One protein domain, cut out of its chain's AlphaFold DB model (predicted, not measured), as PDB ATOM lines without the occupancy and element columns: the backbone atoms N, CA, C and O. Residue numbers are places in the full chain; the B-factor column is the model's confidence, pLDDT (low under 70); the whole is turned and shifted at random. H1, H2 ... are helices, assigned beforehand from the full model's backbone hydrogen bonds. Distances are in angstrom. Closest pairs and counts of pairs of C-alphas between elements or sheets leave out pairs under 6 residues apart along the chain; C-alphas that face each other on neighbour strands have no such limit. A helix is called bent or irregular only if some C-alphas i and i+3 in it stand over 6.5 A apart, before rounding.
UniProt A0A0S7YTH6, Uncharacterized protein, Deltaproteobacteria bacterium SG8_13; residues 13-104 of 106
ATOM      1  N   THR A  13     -16.380  -4.884 -36.912       86.25
ATOM      2  CA  THR A  13     -15.239  -5.432 -36.162       86.25
ATOM      3  C   THR A  13     -15.241  -6.969 -36.088       86.25
ATOM      4  O   THR A  13     -14.202  -7.558 -36.393       86.25
ATOM      5  N   PRO A  14     -16.355  -7.657 -35.743       89.75
ATOM      6  CA  PRO A  14     -16.433  -9.118 -35.860       89.75
ATOM      7  C   PRO A  14     -16.094  -9.640 -37.266       89.75
ATOM      8  O   PRO A  14     -15.327 -10.593 -37.393       89.75
ATOM      9  N   ILE A  15     -16.619  -8.998 -38.317       91.75
ATOM     10  CA  ILE A  15     -16.372  -9.388 -39.715       91.75
ATOM     11  C   ILE A  15     -14.898  -9.201 -40.079       91.75
ATOM     12  O   ILE A  15     -14.307 -10.087 -40.691       91.75
ATOM     13  N   PHE A  16     -14.280  -8.091 -39.667       91.69
ATOM     14  CA  PHE A  16     -12.858  -7.843 -39.898       91.69
ATOM     15  C   PHE A  16     -11.982  -8.950 -39.295       91.69
ATOM     16  O   PHE A  16     -11.119  -9.498 -39.982       91.69
ATOM     17  N   PHE A  17     -12.233  -9.346 -38.043       93.38
ATOM     18  CA  PHE A  17     -11.487 -10.443 -37.419       93.38
ATOM     19  C   PHE A  17     -11.762 -11.800 -38.079       93.38
ATOM     20  O   PHE A  17     -10.843 -12.610 -38.198       93.38
ATOM     21  N   ALA A  18     -12.981 -12.038 -38.568       93.56
ATOM     22  CA  ALA A  18     -13.307 -13.253 -39.308       93.56
ATOM     23  C   ALA A  18     -12.571 -13.307 -40.657       93.56
ATOM     24  O   ALA A  18     -12.038 -14.352 -41.028       93.56
ATOM     25  N   ALA A  19     -12.469 -12.173 -41.356       95.44
ATOM     26  CA  ALA A  19     -11.691 -12.051 -42.584       95.44
ATOM     27  C   ALA A  19     -10.190 -12.260 -42.330       95.44
ATOM     28  O   ALA A  19      -9.535 -12.973 -43.093       95.44
ATOM     29  N   MET A  20      -9.648 -11.712 -41.236       94.69
ATOM     30  CA  MET A  20      -8.267 -11.967 -40.810       94.69
ATOM     31  C   MET A  20      -8.033 -13.449 -40.513       94.69
ATOM     32  O   MET A  20      -7.081 -14.017 -41.043       94.69
ATOM     33  N   PHE A  21      -8.928 -14.102 -39.762       95.81
ATOM     34  CA  PHE A  21      -8.872 -15.548 -39.534       95.81
ATOM     35  C   PHE A  21      -8.858 -16.327 -40.853       95.81
ATOM     36  O   PHE A  21      -7.964 -17.142 -41.064       95.81
ATOM     37  N   ALA A  22      -9.805 -16.054 -41.755       95.19
ATOM     38  CA  ALA A  22      -9.921 -16.748 -43.036       95.19
ATOM     39  C   ALA A  22      -8.676 -16.553 -43.913       95.19
ATOM     40  O   ALA A  22      -8.180 -17.509 -44.509       95.19
ATOM     41  N   THR A  23      -8.136 -15.333 -43.942       94.62
ATOM     42  CA  THR A  23      -6.918 -15.000 -44.690       94.62
ATOM     43  C   THR A  23      -5.725 -15.759 -44.122       94.62
ATOM     44  O   THR A  23      -5.036 -16.467 -44.852       94.62
ATOM     45  N   PHE A  24      -5.510 -15.687 -42.806       92.31
ATOM     46  CA  PHE A  24      -4.379 -16.346 -42.155       92.31
ATOM     47  C   PHE A  24      -4.470 -17.872 -42.249       92.31
ATOM     48  O   PHE A  24      -3.471 -18.530 -42.532       92.31
ATOM     49  N   ALA A  25      -5.672 -18.436 -42.089       92.06
ATOM     50  CA  ALA A  25      -5.922 -19.866 -42.239       92.06
ATOM     51  C   ALA A  25      -5.750 -20.346 -43.696       92.06
ATOM     52  O   ALA A  25      -5.396 -21.506 -43.937       92.06
ATOM     53  N   GLY A  26      -6.017 -19.471 -44.670       90.69
ATOM     54  CA  GLY A  26      -5.897 -19.733 -46.103       90.69
ATOM     55  C   GLY A  26      -4.456 -19.745 -46.612       90.69
ATOM     56  O   GLY A  26      -4.133 -20.541 -47.494       90.69
ATOM     57  N   LEU A  27      -3.590 -18.897 -46.050       91.12
ATOM     58  CA  LEU A  27      -2.203 -18.759 -46.489       91.12
ATOM     59  C   LEU A  27      -1.346 -19.990 -46.129       91.12
ATOM     60  O   LEU A  27      -1.531 -20.590 -45.067       91.12
ATOM     61  N   PRO A  28      -0.340 -20.342 -46.954       86.50
ATOM     62  CA  PRO A  28       0.557 -21.474 -46.712       86.50
ATOM     63  C   PRO A  28       1.635 -21.159 -45.653       86.50
ATOM     64  O   PRO A  28       2.792 -21.531 -45.801       86.50
ATOM     65  N   LEU A  29       1.272 -20.465 -44.570       87.81
ATOM     66  CA  LEU A  29       2.193 -20.072 -43.494       87.81
ATOM     67  C   LEU A  29       2.473 -21.207 -42.498       87.81
ATOM     68  O   LEU A  29       3.391 -21.096 -41.683       87.81
ATOM     69  N   LYS A  30       1.708 -22.306 -42.565       86.75
ATOM     70  CA  LYS A  30       1.818 -23.424 -41.617       86.75
ATOM     71  C   LYS A  30       3.207 -24.071 -41.592       86.75
ATOM     72  O   LYS A  30       3.659 -24.466 -40.528       86.75
ATOM     73  N   THR A  31       3.908 -24.124 -42.725       85.94
ATOM     74  CA  THR A  31       5.249 -24.731 -42.835       85.94
ATOM     75  C   THR A  31       6.354 -23.873 -42.223       85.94
ATOM     76  O   THR A  31       7.392 -24.403 -41.845       85.94
ATOM     77  N   LEU A  32       6.139 -22.559 -42.112       90.62
ATOM     78  CA  LEU A  32       7.103 -21.622 -41.533       90.62
ATOM     79  C   LEU A  32       6.877 -21.420 -40.032       90.62
ATOM     80  O   LEU A  32       7.830 -21.262 -39.279       90.62
ATOM     81  N   LEU A  33       5.612 -21.398 -39.604       91.25
ATOM     82  CA  LEU A  33       5.224 -21.003 -38.248       91.25
ATOM     83  C   LEU A  33       4.736 -22.169 -37.374       91.25
ATOM     84  O   LEU A  33       4.638 -22.005 -36.158       91.25
ATOM     85  N   GLY A  34       4.412 -23.330 -37.955       91.69
ATOM     86  CA  GLY A  34       3.949 -24.507 -37.216       91.69
ATOM     87  C   GLY A  34       2.800 -24.182 -36.255       91.69
ATOM     88  O   GLY A  34       1.823 -23.522 -36.617       91.69
ATOM     89  N   TRP A  35       2.944 -24.580 -34.989       93.75
ATOM     90  CA  TRP A  35       1.967 -24.308 -33.926       93.75
ATOM     91  C   TRP A  35       1.717 -22.818 -33.647       93.75
ATOM     92  O   TRP A  35       0.628 -22.466 -33.193       93.75
ATOM     93  N   ALA A  36       2.657 -21.918 -33.963       94.50
ATOM     94  CA  ALA A  36       2.435 -20.481 -33.793       94.50
ATOM     95  C   ALA A  36       1.348 -19.955 -34.745       94.50
ATOM     96  O   ALA A  36       0.543 -19.110 -34.354       94.50
ATOM     97  N   TRP A  37       1.260 -20.498 -35.965       94.31
ATOM     98  CA  TRP A  37       0.180 -20.165 -36.900       94.31
ATOM     99  C   TRP A  37      -1.192 -20.554 -36.338       94.31
ATOM    100  O   TRP A  37      -2.128 -19.759 -36.405       94.31
ATOM    101  N   VAL A  38      -1.292 -21.721 -35.692       94.19
ATOM    102  CA  VAL A  38      -2.522 -22.167 -35.009       94.19
ATOM    103  C   VAL A  38      -2.914 -21.187 -33.923       94.19
ATOM    104  O   VAL A  38      -4.058 -20.746 -33.891       94.19
ATOM    105  N   ALA A  39      -1.966 -20.830 -33.054       96.06
ATOM    106  CA  ALA A  39      -2.216 -19.908 -31.957       96.06
ATOM    107  C   ALA A  39      -2.737 -18.559 -32.475       96.06
ATOM    108  O   ALA A  39      -3.744 -18.065 -31.976       96.06
ATOM    109  N   ILE A  40      -2.120 -18.007 -33.526       95.62
ATOM    110  CA  ILE A  40      -2.558 -16.750 -34.151       95.62
ATOM    111  C   ILE A  40      -3.976 -16.882 -34.726       95.62
ATOM    112  O   ILE A  40      -4.827 -16.027 -34.476       95.62
ATOM    113  N   CYS A  41      -4.269 -17.965 -35.451       96.06
ATOM    114  CA  CYS A  41      -5.609 -18.216 -35.975       96.06
ATOM    115  C   CYS A  41      -6.650 -18.341 -34.850       96.06
ATOM    116  O   CYS A  41      -7.718 -17.735 -34.932       96.06
ATOM    117  N   LEU A  42      -6.349 -19.067 -33.772       97.25
ATOM    118  CA  LEU A  42      -7.259 -19.196 -32.632       97.25
ATOM    119  C   LEU A  42      -7.453 -17.867 -31.891       97.25
ATOM    120  O   LEU A  42      -8.566 -17.595 -31.447       97.25
ATOM    121  N   VAL A  43      -6.429 -17.010 -31.819       97.44
ATOM    122  CA  VAL A  43      -6.569 -15.641 -31.298       97.44
ATOM    123  C   VAL A  43      -7.548 -14.843 -32.156       97.44
ATOM    124  O   VAL A  43      -8.475 -14.249 -31.611       97.44
ATOM    125  N   PHE A  44      -7.425 -14.865 -33.488       96.19
ATOM    126  CA  PHE A  44      -8.398 -14.181 -34.346       96.19
ATOM    127  C   PHE A  44      -9.813 -14.736 -34.170       96.19
ATOM    128  O   PHE A  44     -10.751 -13.957 -34.008       96.19
ATOM    129  N   ALA A  45      -9.973 -16.059 -34.113       96.06
ATOM    130  CA  ALA A  45     -11.267 -16.684 -33.859       96.06
ATOM    131  C   ALA A  45     -11.852 -16.271 -32.493       96.06
ATOM    132  O   ALA A  45     -13.037 -15.948 -32.399       96.06
ATOM    133  N   ALA A  46     -11.029 -16.194 -31.444       97.19
ATOM    134  CA  ALA A  46     -11.442 -15.715 -30.126       97.19
ATOM    135  C   ALA A  46     -11.911 -14.252 -30.159       97.19
ATOM    136  O   ALA A  46     -12.944 -13.922 -29.566       97.19
ATOM    137  N   LEU A  47     -11.187 -13.394 -30.888       96.56
ATOM    138  CA  LEU A  47     -11.529 -11.982 -31.075       96.56
ATOM    139  C   LEU A  47     -12.854 -11.802 -31.828       96.56
ATOM    140  O   LEU A  47     -13.607 -10.891 -31.488       96.56
ATOM    141  N   VAL A  48     -13.179 -12.679 -32.790       96.00
ATOM    142  CA  VAL A  48     -14.498 -12.686 -33.451       96.00
ATOM    143  C   VAL A  48     -15.608 -12.881 -32.424       96.00
ATOM    144  O   VAL A  48     -16.509 -12.049 -32.344       96.00
ATOM    145  N   GLY A  49     -15.534 -13.945 -31.620       94.44
ATOM    146  CA  GLY A  49     -16.564 -14.264 -30.628       94.44
ATOM    147  C   GLY A  49     -16.698 -13.173 -29.572       94.44
ATOM    148  O   GLY A  49     -17.806 -12.737 -29.258       94.44
ATOM    149  N   TRP A  50     -15.568 -12.649 -29.101       94.50
ATOM    150  CA  TRP A  50     -15.558 -11.564 -28.129       94.50
ATOM    151  C   TRP A  50     -16.228 -10.298 -28.682       94.50
ATOM    152  O   TRP A  50     -17.115  -9.724 -28.043       94.50
ATOM    153  N   ARG A  51     -15.855  -9.871 -29.895       93.38
ATOM    154  CA  ARG A  51     -16.446  -8.682 -30.525       93.38
ATOM    155  C   ARG A  51     -17.909  -8.880 -30.877       93.38
ATOM    156  O   ARG A  51     -18.682  -7.943 -30.720       93.38
ATOM    157  N   LEU A  52     -18.296 -10.080 -31.298       92.94
ATOM    158  CA  LEU A  52     -19.688 -10.407 -31.578       92.94
ATOM    159  C   LEU A  52     -20.541 -10.299 -30.308       92.94
ATOM    160  O   LEU A  52     -21.600  -9.679 -30.337       92.94
ATOM    161  N   ALA A  53     -20.051 -10.815 -29.178       92.88
ATOM    162  CA  ALA A  53     -20.726 -10.671 -27.892       92.88
ATOM    163  C   ALA A  53     -20.850  -9.207 -27.453       92.88
ATOM    164  O   ALA A  53     -21.878  -8.825 -26.895       92.88
ATOM    165  N   TYR A  54     -19.824  -8.387 -27.702       90.44
ATOM    166  CA  TYR A  54     -19.880  -6.956 -27.406       90.44
ATOM    167  C   TYR A  54     -20.953  -6.261 -28.252       90.44
ATOM    168  O   TYR A  54     -21.839  -5.626 -27.681       90.44
ATOM    169  N   SER A  55     -20.934  -6.448 -29.578       88.94
ATOM    170  CA  SER A  55     -21.955  -5.883 -30.465       88.94
ATOM    171  C   SER A  55     -23.356  -6.290 -29.995       88.94
ATOM    172  O   SER A  55     -24.195  -5.437 -29.751       88.94
ATOM    173  N   LEU A  56     -23.604  -7.579 -29.744       89.19
ATOM    174  CA  LEU A  56     -24.945  -8.078 -29.417       89.19
ATOM    175  C   LEU A  56     -25.467  -7.725 -28.015       89.19
ATOM    176  O   LEU A  56     -26.675  -7.808 -27.790       89.19
ATOM    177  N   HIS A  57     -24.596  -7.420 -27.048       89.12
ATOM    178  CA  HIS A  57     -25.006  -7.334 -25.637       89.12
ATOM    179  C   HIS A  57     -24.583  -6.066 -24.902       89.12
ATOM    180  O   HIS A  57     -25.136  -5.802 -23.834       89.12
ATOM    181  N   MET A  58     -23.628  -5.304 -25.434       85.38
ATOM    182  CA  MET A  58     -23.189  -4.037 -24.843       85.38
ATOM    183  C   MET A  58     -23.601  -2.824 -25.662       85.38
ATOM    184  O   MET A  58     -23.734  -1.765 -25.071       85.38
ATOM    185  N   TRP A  59     -23.822  -2.962 -26.972       77.81
ATOM    186  CA  TRP A  59     -23.998  -1.820 -27.873       77.81
ATOM    187  C   TRP A  59     -25.037  -0.803 -27.396       77.81
ATOM    188  O   TRP A  59     -24.688   0.354 -27.200       77.81
ATOM    189  N   ASP A  60     -26.266  -1.240 -27.118       76.56
ATOM    190  CA  ASP A  60     -27.337  -0.337 -26.671       76.56
ATOM    191  C   ASP A  60     -27.021   0.319 -25.317       76.56
ATOM    192  O   ASP A  60     -27.437   1.439 -25.041       76.56
ATOM    193  N   ALA A  61     -26.285  -0.382 -24.450       79.06
ATOM    194  CA  ALA A  61     -25.917   0.129 -23.134       79.06
ATOM    195  C   ALA A  61     -24.723   1.095 -23.190       79.06
ATOM    196  O   ALA A  61     -24.627   1.985 -22.347       79.06
ATOM    197  N   ASP A  62     -23.824   0.910 -24.155       78.75
ATOM    198  CA  ASP A  62     -22.586   1.675 -24.350       78.75
ATOM    199  C   ASP A  62     -22.739   2.759 -25.435       78.75
ATOM    200  O   ASP A  62     -21.784   3.476 -25.745       78.75
ATOM    201  N   GLU A  63     -23.940   2.912 -26.006       74.38
ATOM    202  CA  GLU A  63     -24.259   3.963 -26.971       74.38
ATOM    203  C   GLU A  63     -23.975   5.341 -26.341       74.38
ATOM    204  O   GLU A  63     -24.330   5.612 -25.192       74.38
ATOM    205  N   TYR A  64     -23.260   6.211 -27.068       68.31
ATOM    206  CA  TYR A  64     -22.716   7.483 -26.554       68.31
ATOM    207  C   TYR A  64     -21.868   7.343 -25.276       68.31
ATOM    208  O   TYR A  64     -21.882   8.217 -24.409       68.31
ATOM    209  N   GLY A  65     -21.140   6.232 -25.137       69.00
ATOM    210  CA  GLY A  65     -20.313   5.957 -23.960       69.00
ATOM    211  C   GLY A  65     -21.129   5.698 -22.694       69.00
ATOM    212  O   GLY A  65     -20.629   5.914 -21.592       69.00
ATOM    213  N   GLY A  66     -22.399   5.307 -22.841       69.75
ATOM    214  CA  GLY A  66     -23.308   5.056 -21.724       69.75
ATOM    215  C   GLY A  66     -23.814   6.321 -21.027       69.75
ATOM    216  O   GLY A  66     -24.441   6.212 -19.977       69.75
ATOM    217  N   ALA A  67     -23.592   7.513 -21.598       74.38
ATOM    218  CA  ALA A  67     -23.979   8.794 -20.996       74.38
ATOM    219  C   ALA A  67     -25.491   8.917 -20.715       74.38
ATOM    220  O   ALA A  67     -25.894   9.642 -19.808       74.38
ATOM    221  N   TYR A  68     -26.315   8.193 -21.478       76.31
ATOM    222  CA  TYR A  68     -27.776   8.188 -21.355       76.31
ATOM    223  C   TYR A  68     -28.331   6.884 -20.767       76.31
ATOM    224  O   TYR A  68     -29.548   6.722 -20.664       76.31
ATOM    225  N   THR A  69     -27.460   5.954 -20.379       81.44
ATOM    226  CA  THR A  69     -27.855   4.645 -19.857       81.44
ATOM    227  C   THR A  69     -27.880   4.686 -18.338       81.44
ATOM    228  O   THR A  69     -26.887   5.029 -17.696       81.44
ATOM    229  N   GLU A  70     -28.998   4.283 -17.733       87.81
ATOM    230  CA  GLU A  70     -29.074   4.177 -16.276       87.81
ATOM    231  C   GLU A  70     -27.986   3.226 -15.729       87.81
ATOM    232  O   GLU A  70     -27.790   2.129 -16.274       87.81
ATOM    233  N   PRO A  71     -27.318   3.567 -14.607       87.12
ATOM    234  CA  PRO A  71     -26.216   2.767 -14.062       87.12
ATOM    235  C   PRO A  71     -26.572   1.300 -13.784       87.12
ATOM    236  O   PRO A  71     -25.715   0.413 -13.855       87.12
ATOM    237  N   ASP A  72     -27.833   1.014 -13.462       88.25
ATOM    238  CA  ASP A  72     -28.313  -0.343 -13.176       88.25
ATOM    239  C   ASP A  72     -28.593  -1.153 -14.445       88.25
ATOM    240  O   ASP A  72     -28.466  -2.382 -14.446       88.25
ATOM    241  N   VAL A  73     -28.948  -0.484 -15.542       86.81
ATOM    242  CA  VAL A  73     -29.076  -1.102 -16.867       86.81
ATOM    243  C   VAL A  73     -27.685  -1.439 -17.399       86.81
ATOM    244  O   VAL A  73     -27.443  -2.587 -17.777       86.81
ATOM    245  N   TYR A  74     -26.737  -0.502 -17.297       87.38
ATOM    246  CA  TYR A  74     -25.348  -0.718 -17.705       87.38
ATOM    247  C   TYR A  74     -24.701  -1.887 -16.949       87.38
ATOM    248  O   TYR A  74     -24.145  -2.807 -17.550       87.38
ATOM    249  N   ARG A  75     -24.844  -1.936 -15.615       89.50
ATOM    250  CA  ARG A  75     -24.303  -3.035 -14.791       89.50
ATOM    251  C   ARG A  75     -24.879  -4.403 -15.168       89.50
ATOM    252  O   ARG A  75     -24.140  -5.392 -15.172       89.50
ATOM    253  N   ARG A  76     -26.176  -4.481 -15.485       90.50
ATOM    254  CA  ARG A  76     -26.815  -5.725 -15.950       90.50
ATOM    255  C   ARG A  76     -26.302  -6.139 -17.330       90.50
ATOM    256  O   ARG A  76     -25.966  -7.313 -17.503       90.50
ATOM    257  N   ALA A  77     -26.172  -5.192 -18.260       89.31
ATOM    258  CA  ALA A  77     -25.608  -5.431 -19.588       89.31
ATOM    259  C   ALA A  77     -24.166  -5.954 -19.500       89.31
ATOM    260  O   ALA A  77     -23.873  -7.019 -20.040       89.31
ATOM    261  N   VAL A  78     -23.306  -5.313 -18.700       90.88
ATOM    262  CA  VAL A  78     -21.911  -5.740 -18.483       90.88
ATOM    263  C   VAL A  78     -21.825  -7.157 -17.919       90.88
ATOM    264  O   VAL A  78     -21.008  -7.957 -18.379       90.88
ATOM    265  N   ARG A  79     -22.656  -7.504 -16.926       92.19
ATOM    266  CA  ARG A  79     -22.671  -8.866 -16.360       92.19
ATOM    267  C   ARG A  79     -23.046  -9.901 -17.414       92.19
ATOM    268  O   ARG A  79     -22.346 -10.904 -17.551       92.19
ATOM    269  N   ARG A  80     -24.114  -9.642 -18.171       91.12
ATOM    270  CA  ARG A  80     -24.566 -10.515 -19.258       91.12
ATOM    271  C   ARG A  80     -23.492 -10.653 -20.336       91.12
ATOM    272  O   ARG A  80     -23.188 -11.767 -20.752       91.12
ATOM    273  N   TYR A  81     -22.882  -9.542 -20.729       92.62
ATOM    274  CA  TYR A  81     -21.801  -9.507 -21.701       92.62
ATOM    275  C   TYR A  81     -20.592 -10.323 -21.262       92.62
ATOM    276  O   TYR A  81     -20.082 -11.069 -22.077       92.62
ATOM    277  N   ARG A  82     -20.146 -10.263 -20.002       93.25
ATOM    278  CA  ARG A  82     -18.989 -11.061 -19.550       93.25
ATOM    279  C   ARG A  82     -19.213 -12.563 -19.717       93.25
ATOM    280  O   ARG A  82     -18.329 -13.262 -20.202       93.25
ATOM    281  N   VAL A  83     -20.398 -13.042 -19.337       95.44
ATOM    282  CA  VAL A  83     -20.761 -14.459 -19.483       95.44
ATOM    283  C   VAL A  83     -20.862 -14.827 -20.959       95.44
ATOM    284  O   VAL A  83     -20.285 -15.820 -21.392       95.44
ATOM    285  N   LEU A  84     -21.559 -14.010 -21.748       94.88
ATOM    286  CA  LEU A  84     -21.759 -14.302 -23.161       94.88
ATOM    287  C   LEU A  84     -20.461 -14.162 -23.956       94.88
ATOM    288  O   LEU A  84     -20.200 -15.009 -24.791       94.88
ATOM    289  N   ALA A  85     -19.595 -13.198 -23.656       94.62
ATOM    290  CA  ALA A  85     -18.278 -13.062 -24.272       94.62
ATOM    291  C   ALA A  85     -17.465 -14.346 -24.126       94.62
ATOM    292  O   ALA A  85     -16.938 -14.830 -25.120       94.62
ATOM    293  N   LEU A  86     -17.451 -14.951 -22.934       96.81
ATOM    294  CA  LEU A  86     -16.826 -16.257 -22.732       96.81
ATOM    295  C   LEU A  86     -17.454 -17.325 -23.644       96.81
ATOM    296  O   LEU A  86     -16.730 -18.024 -24.348       96.81
ATOM    297  N   VAL A  87     -18.786 -17.430 -23.662       97.19
ATOM    298  CA  VAL A  87     -19.511 -18.423 -24.475       97.19
ATOM    299  C   VAL A  87     -19.219 -18.243 -25.966       97.19
ATOM    300  O   VAL A  87     -18.819 -19.197 -26.627       97.19
ATOM    301  N   TYR A  88     -19.367 -17.029 -26.500       95.81
ATOM    302  CA  TYR A  88     -19.103 -16.732 -27.906       95.81
ATOM    303  C   TYR A  88     -17.638 -16.973 -28.262       95.81
ATOM    304  O   TYR A  88     -17.379 -17.573 -29.300       95.81
ATOM    305  N   THR A  89     -16.686 -16.570 -27.416       96.88
ATOM    306  CA  THR A  89     -15.260 -16.843 -27.630       96.88
ATOM    307  C   THR A  89     -14.973 -18.341 -27.669       96.88
ATOM    308  O   THR A  89     -14.272 -18.792 -28.569       96.88
ATOM    309  N   VAL A  90     -15.529 -19.134 -26.748       97.94
ATOM    310  CA  VAL A  90     -15.354 -20.596 -26.754       97.94
ATOM    311  C   VAL A  90     -15.946 -21.208 -28.022       97.94
ATOM    312  O   VAL A  90     -15.290 -22.025 -28.665       97.94
ATOM    313  N   LEU A  91     -17.149 -20.785 -28.423       97.88
ATOM    314  CA  LEU A  91     -17.795 -21.271 -29.643       97.88
ATOM    315  C   LEU A  91     -16.982 -20.929 -30.895       97.88
ATOM    316  O   LEU A  91     -16.735 -21.808 -31.721       97.88
ATOM    317  N   THR A  92     -16.524 -19.685 -31.047       97.25
ATOM    318  CA  THR A  92     -15.752 -19.288 -32.231       97.25
ATOM    319  C   THR A  92     -14.366 -19.917 -32.255       97.25
ATOM    320  O   THR A  92     -13.908 -20.296 -33.328       97.25
ATOM    321  N   VAL A  93     -13.720 -20.108 -31.101       97.62
ATOM    322  CA  VAL A  93     -12.470 -20.877 -30.992       97.62
ATOM    323  C   VAL A  93     -12.693 -22.336 -31.377       97.62
ATOM    324  O   VAL A  93     -11.897 -22.869 -32.142       97.62
ATOM    325  N   ALA A  94     -13.774 -22.976 -30.922       97.88
ATOM    326  CA  ALA A  94     -14.092 -24.359 -31.282       97.88
ATOM    327  C   ALA A  94     -14.349 -24.516 -32.790       97.88
ATOM    328  O   ALA A  94     -13.847 -25.454 -33.416       97.88
ATOM    329  N   VAL A  95     -15.069 -23.567 -33.398       97.50
ATOM    330  CA  VAL A  95     -15.276 -23.513 -34.855       97.50
ATOM    331  C   VAL A  95     -13.951 -23.286 -35.583       97.50
ATOM    332  O   VAL A  95     -13.625 -24.031 -36.506       97.50
ATOM    333  N   GLY A  96     -13.155 -22.307 -35.147       96.06
ATOM    334  CA  GLY A  96     -11.842 -22.018 -35.718       96.06
ATOM    335  C   GLY A  96     -10.913 -23.227 -35.649       96.06
ATOM    336  O   GLY A  96     -10.327 -23.608 -36.657       96.06
ATOM    337  N   PHE A  97     -10.851 -23.896 -34.499       97.12
ATOM    338  CA  PHE A  97     -10.091 -25.126 -34.309       97.12
ATOM    339  C   PHE A  97     -10.570 -26.245 -35.237       97.12
ATOM    340  O   PHE A  97      -9.745 -26.879 -35.884       97.12
ATOM    341  N   SER A  98     -11.885 -26.446 -35.369       96.81
ATOM    342  CA  SER A  98     -12.462 -27.453 -36.273       96.81
ATOM    343  C   SER A  98     -12.077 -27.203 -37.737       96.81
ATOM    344  O   SER A  98     -11.728 -28.138 -38.458       96.81
ATOM    345  N   ILE A  99     -12.073 -25.937 -38.173       95.44
ATOM    346  CA  ILE A  99     -11.628 -25.543 -39.518       95.44
ATOM    347  C   ILE A  99     -10.144 -25.852 -39.702       95.44
ATOM    348  O   ILE A  99      -9.755 -26.439 -40.710       95.44
ATOM    349  N   LEU A 100      -9.302 -25.463 -38.742       94.31
ATOM    350  CA  LEU A 100      -7.870 -25.722 -38.837       94.31
ATOM    351  C   LEU A 100      -7.582 -27.231 -38.814       94.31
ATOM    352  O   LEU A 100      -6.747 -27.694 -39.586       94.31
ATOM    353  N   TRP A 101      -8.289 -28.000 -37.976       95.50
ATOM    354  CA  TRP A 101      -8.183 -29.461 -37.897       95.50
ATOM    355  C   TRP A 101      -8.476 -30.100 -39.253       95.50
ATOM    356  O   TRP A 101      -7.684 -30.899 -39.744       95.50
ATOM    357  N   TRP A 102      -9.560 -29.676 -39.909       93.75
ATOM    358  CA  TRP A 102      -9.907 -30.140 -41.252       93.75
ATOM    359  C   TRP A 102      -8.856 -29.770 -42.310       93.75
ATOM    360  O   TRP A 102      -8.647 -30.510 -43.267       93.75
ATOM    361  N   ARG A 103      -8.135 -28.658 -42.118       88.69
ATOM    362  CA  ARG A 103      -7.012 -28.238 -42.977       88.69
ATOM    363  C   ARG A 103      -5.698 -28.971 -42.681       88.69
ATOM    364  O   ARG A 103      -4.690 -28.692 -43.338       88.69
ATOM    365  N   GLY A 104      -5.707 -29.889 -41.717       89.25
ATOM    366  CA  GLY A 104      -4.515 -30.570 -41.237       89.25
ATOM    367  C   GLY A 104      -3.611 -29.573 -40.530       89.25
ATOM    368  O   GLY A 104      -2.608 -29.144 -41.113       89.25
TER     369      GLY A 104
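What this domain is: This is residues 13 to 104 of the 106 residues of an uncharacterized protein of Deltaproteobacteria bacterium SG8_13 (UniProt A0A0S7YTH6). A long helical hairpin, H3 and H4, makes a rod, and shorter H1 packs along residues 37 to 52 of H3, leaving H3 between H1 and H4. Small H2 lies at one end, where residues 31 to 36 stick out. The printed part has 92 residues, 82 of them in four named helices in the order H1 H2 H3 H4, with no named strand; the class is all helix, and the whole is loose, with a radius of gyration of the C-alphas of 16.0 A and spans of 52 by 21 by 16 A.

Where its parts are: H3, residues 35 to 66, measures 40.6 A; it is irregular, C-alphas 61 and 64 being 8.7 A apart, with a kink of 85 degrees near residue 60. H4, residues 71 to 102, measures 45.7 A and ends at C-alpha (-9.907, -30.140, -41.252). H1, residues 13 to 26, measures 19.8 A and begins at C-alpha (-15.239, -5.432, -36.162). H2, residues 30 to 33, measures 5.4 A.

How they stand to each other: H3 and H4 touch, closest C-alphas Gly 49 and Thr 89, 4.2 A, at a shallow tilt of 24 degrees, opposite ways. H1 touches H3, closest C-alphas Pro 14 and Val 48, 4.7 A. H2 and H4 are apart. Every O i to N i+4 pair is within hydrogen-bond range in H1 and H4, 23 of 28 in H3; H2 is too short for one.

The domain as a whole: The farthest C-alphas, Thr 31 and Glu 70, are 52.1 A apart. The printed part has no cut; its links are tight. Residues 64 to 66 have pLDDT under 70.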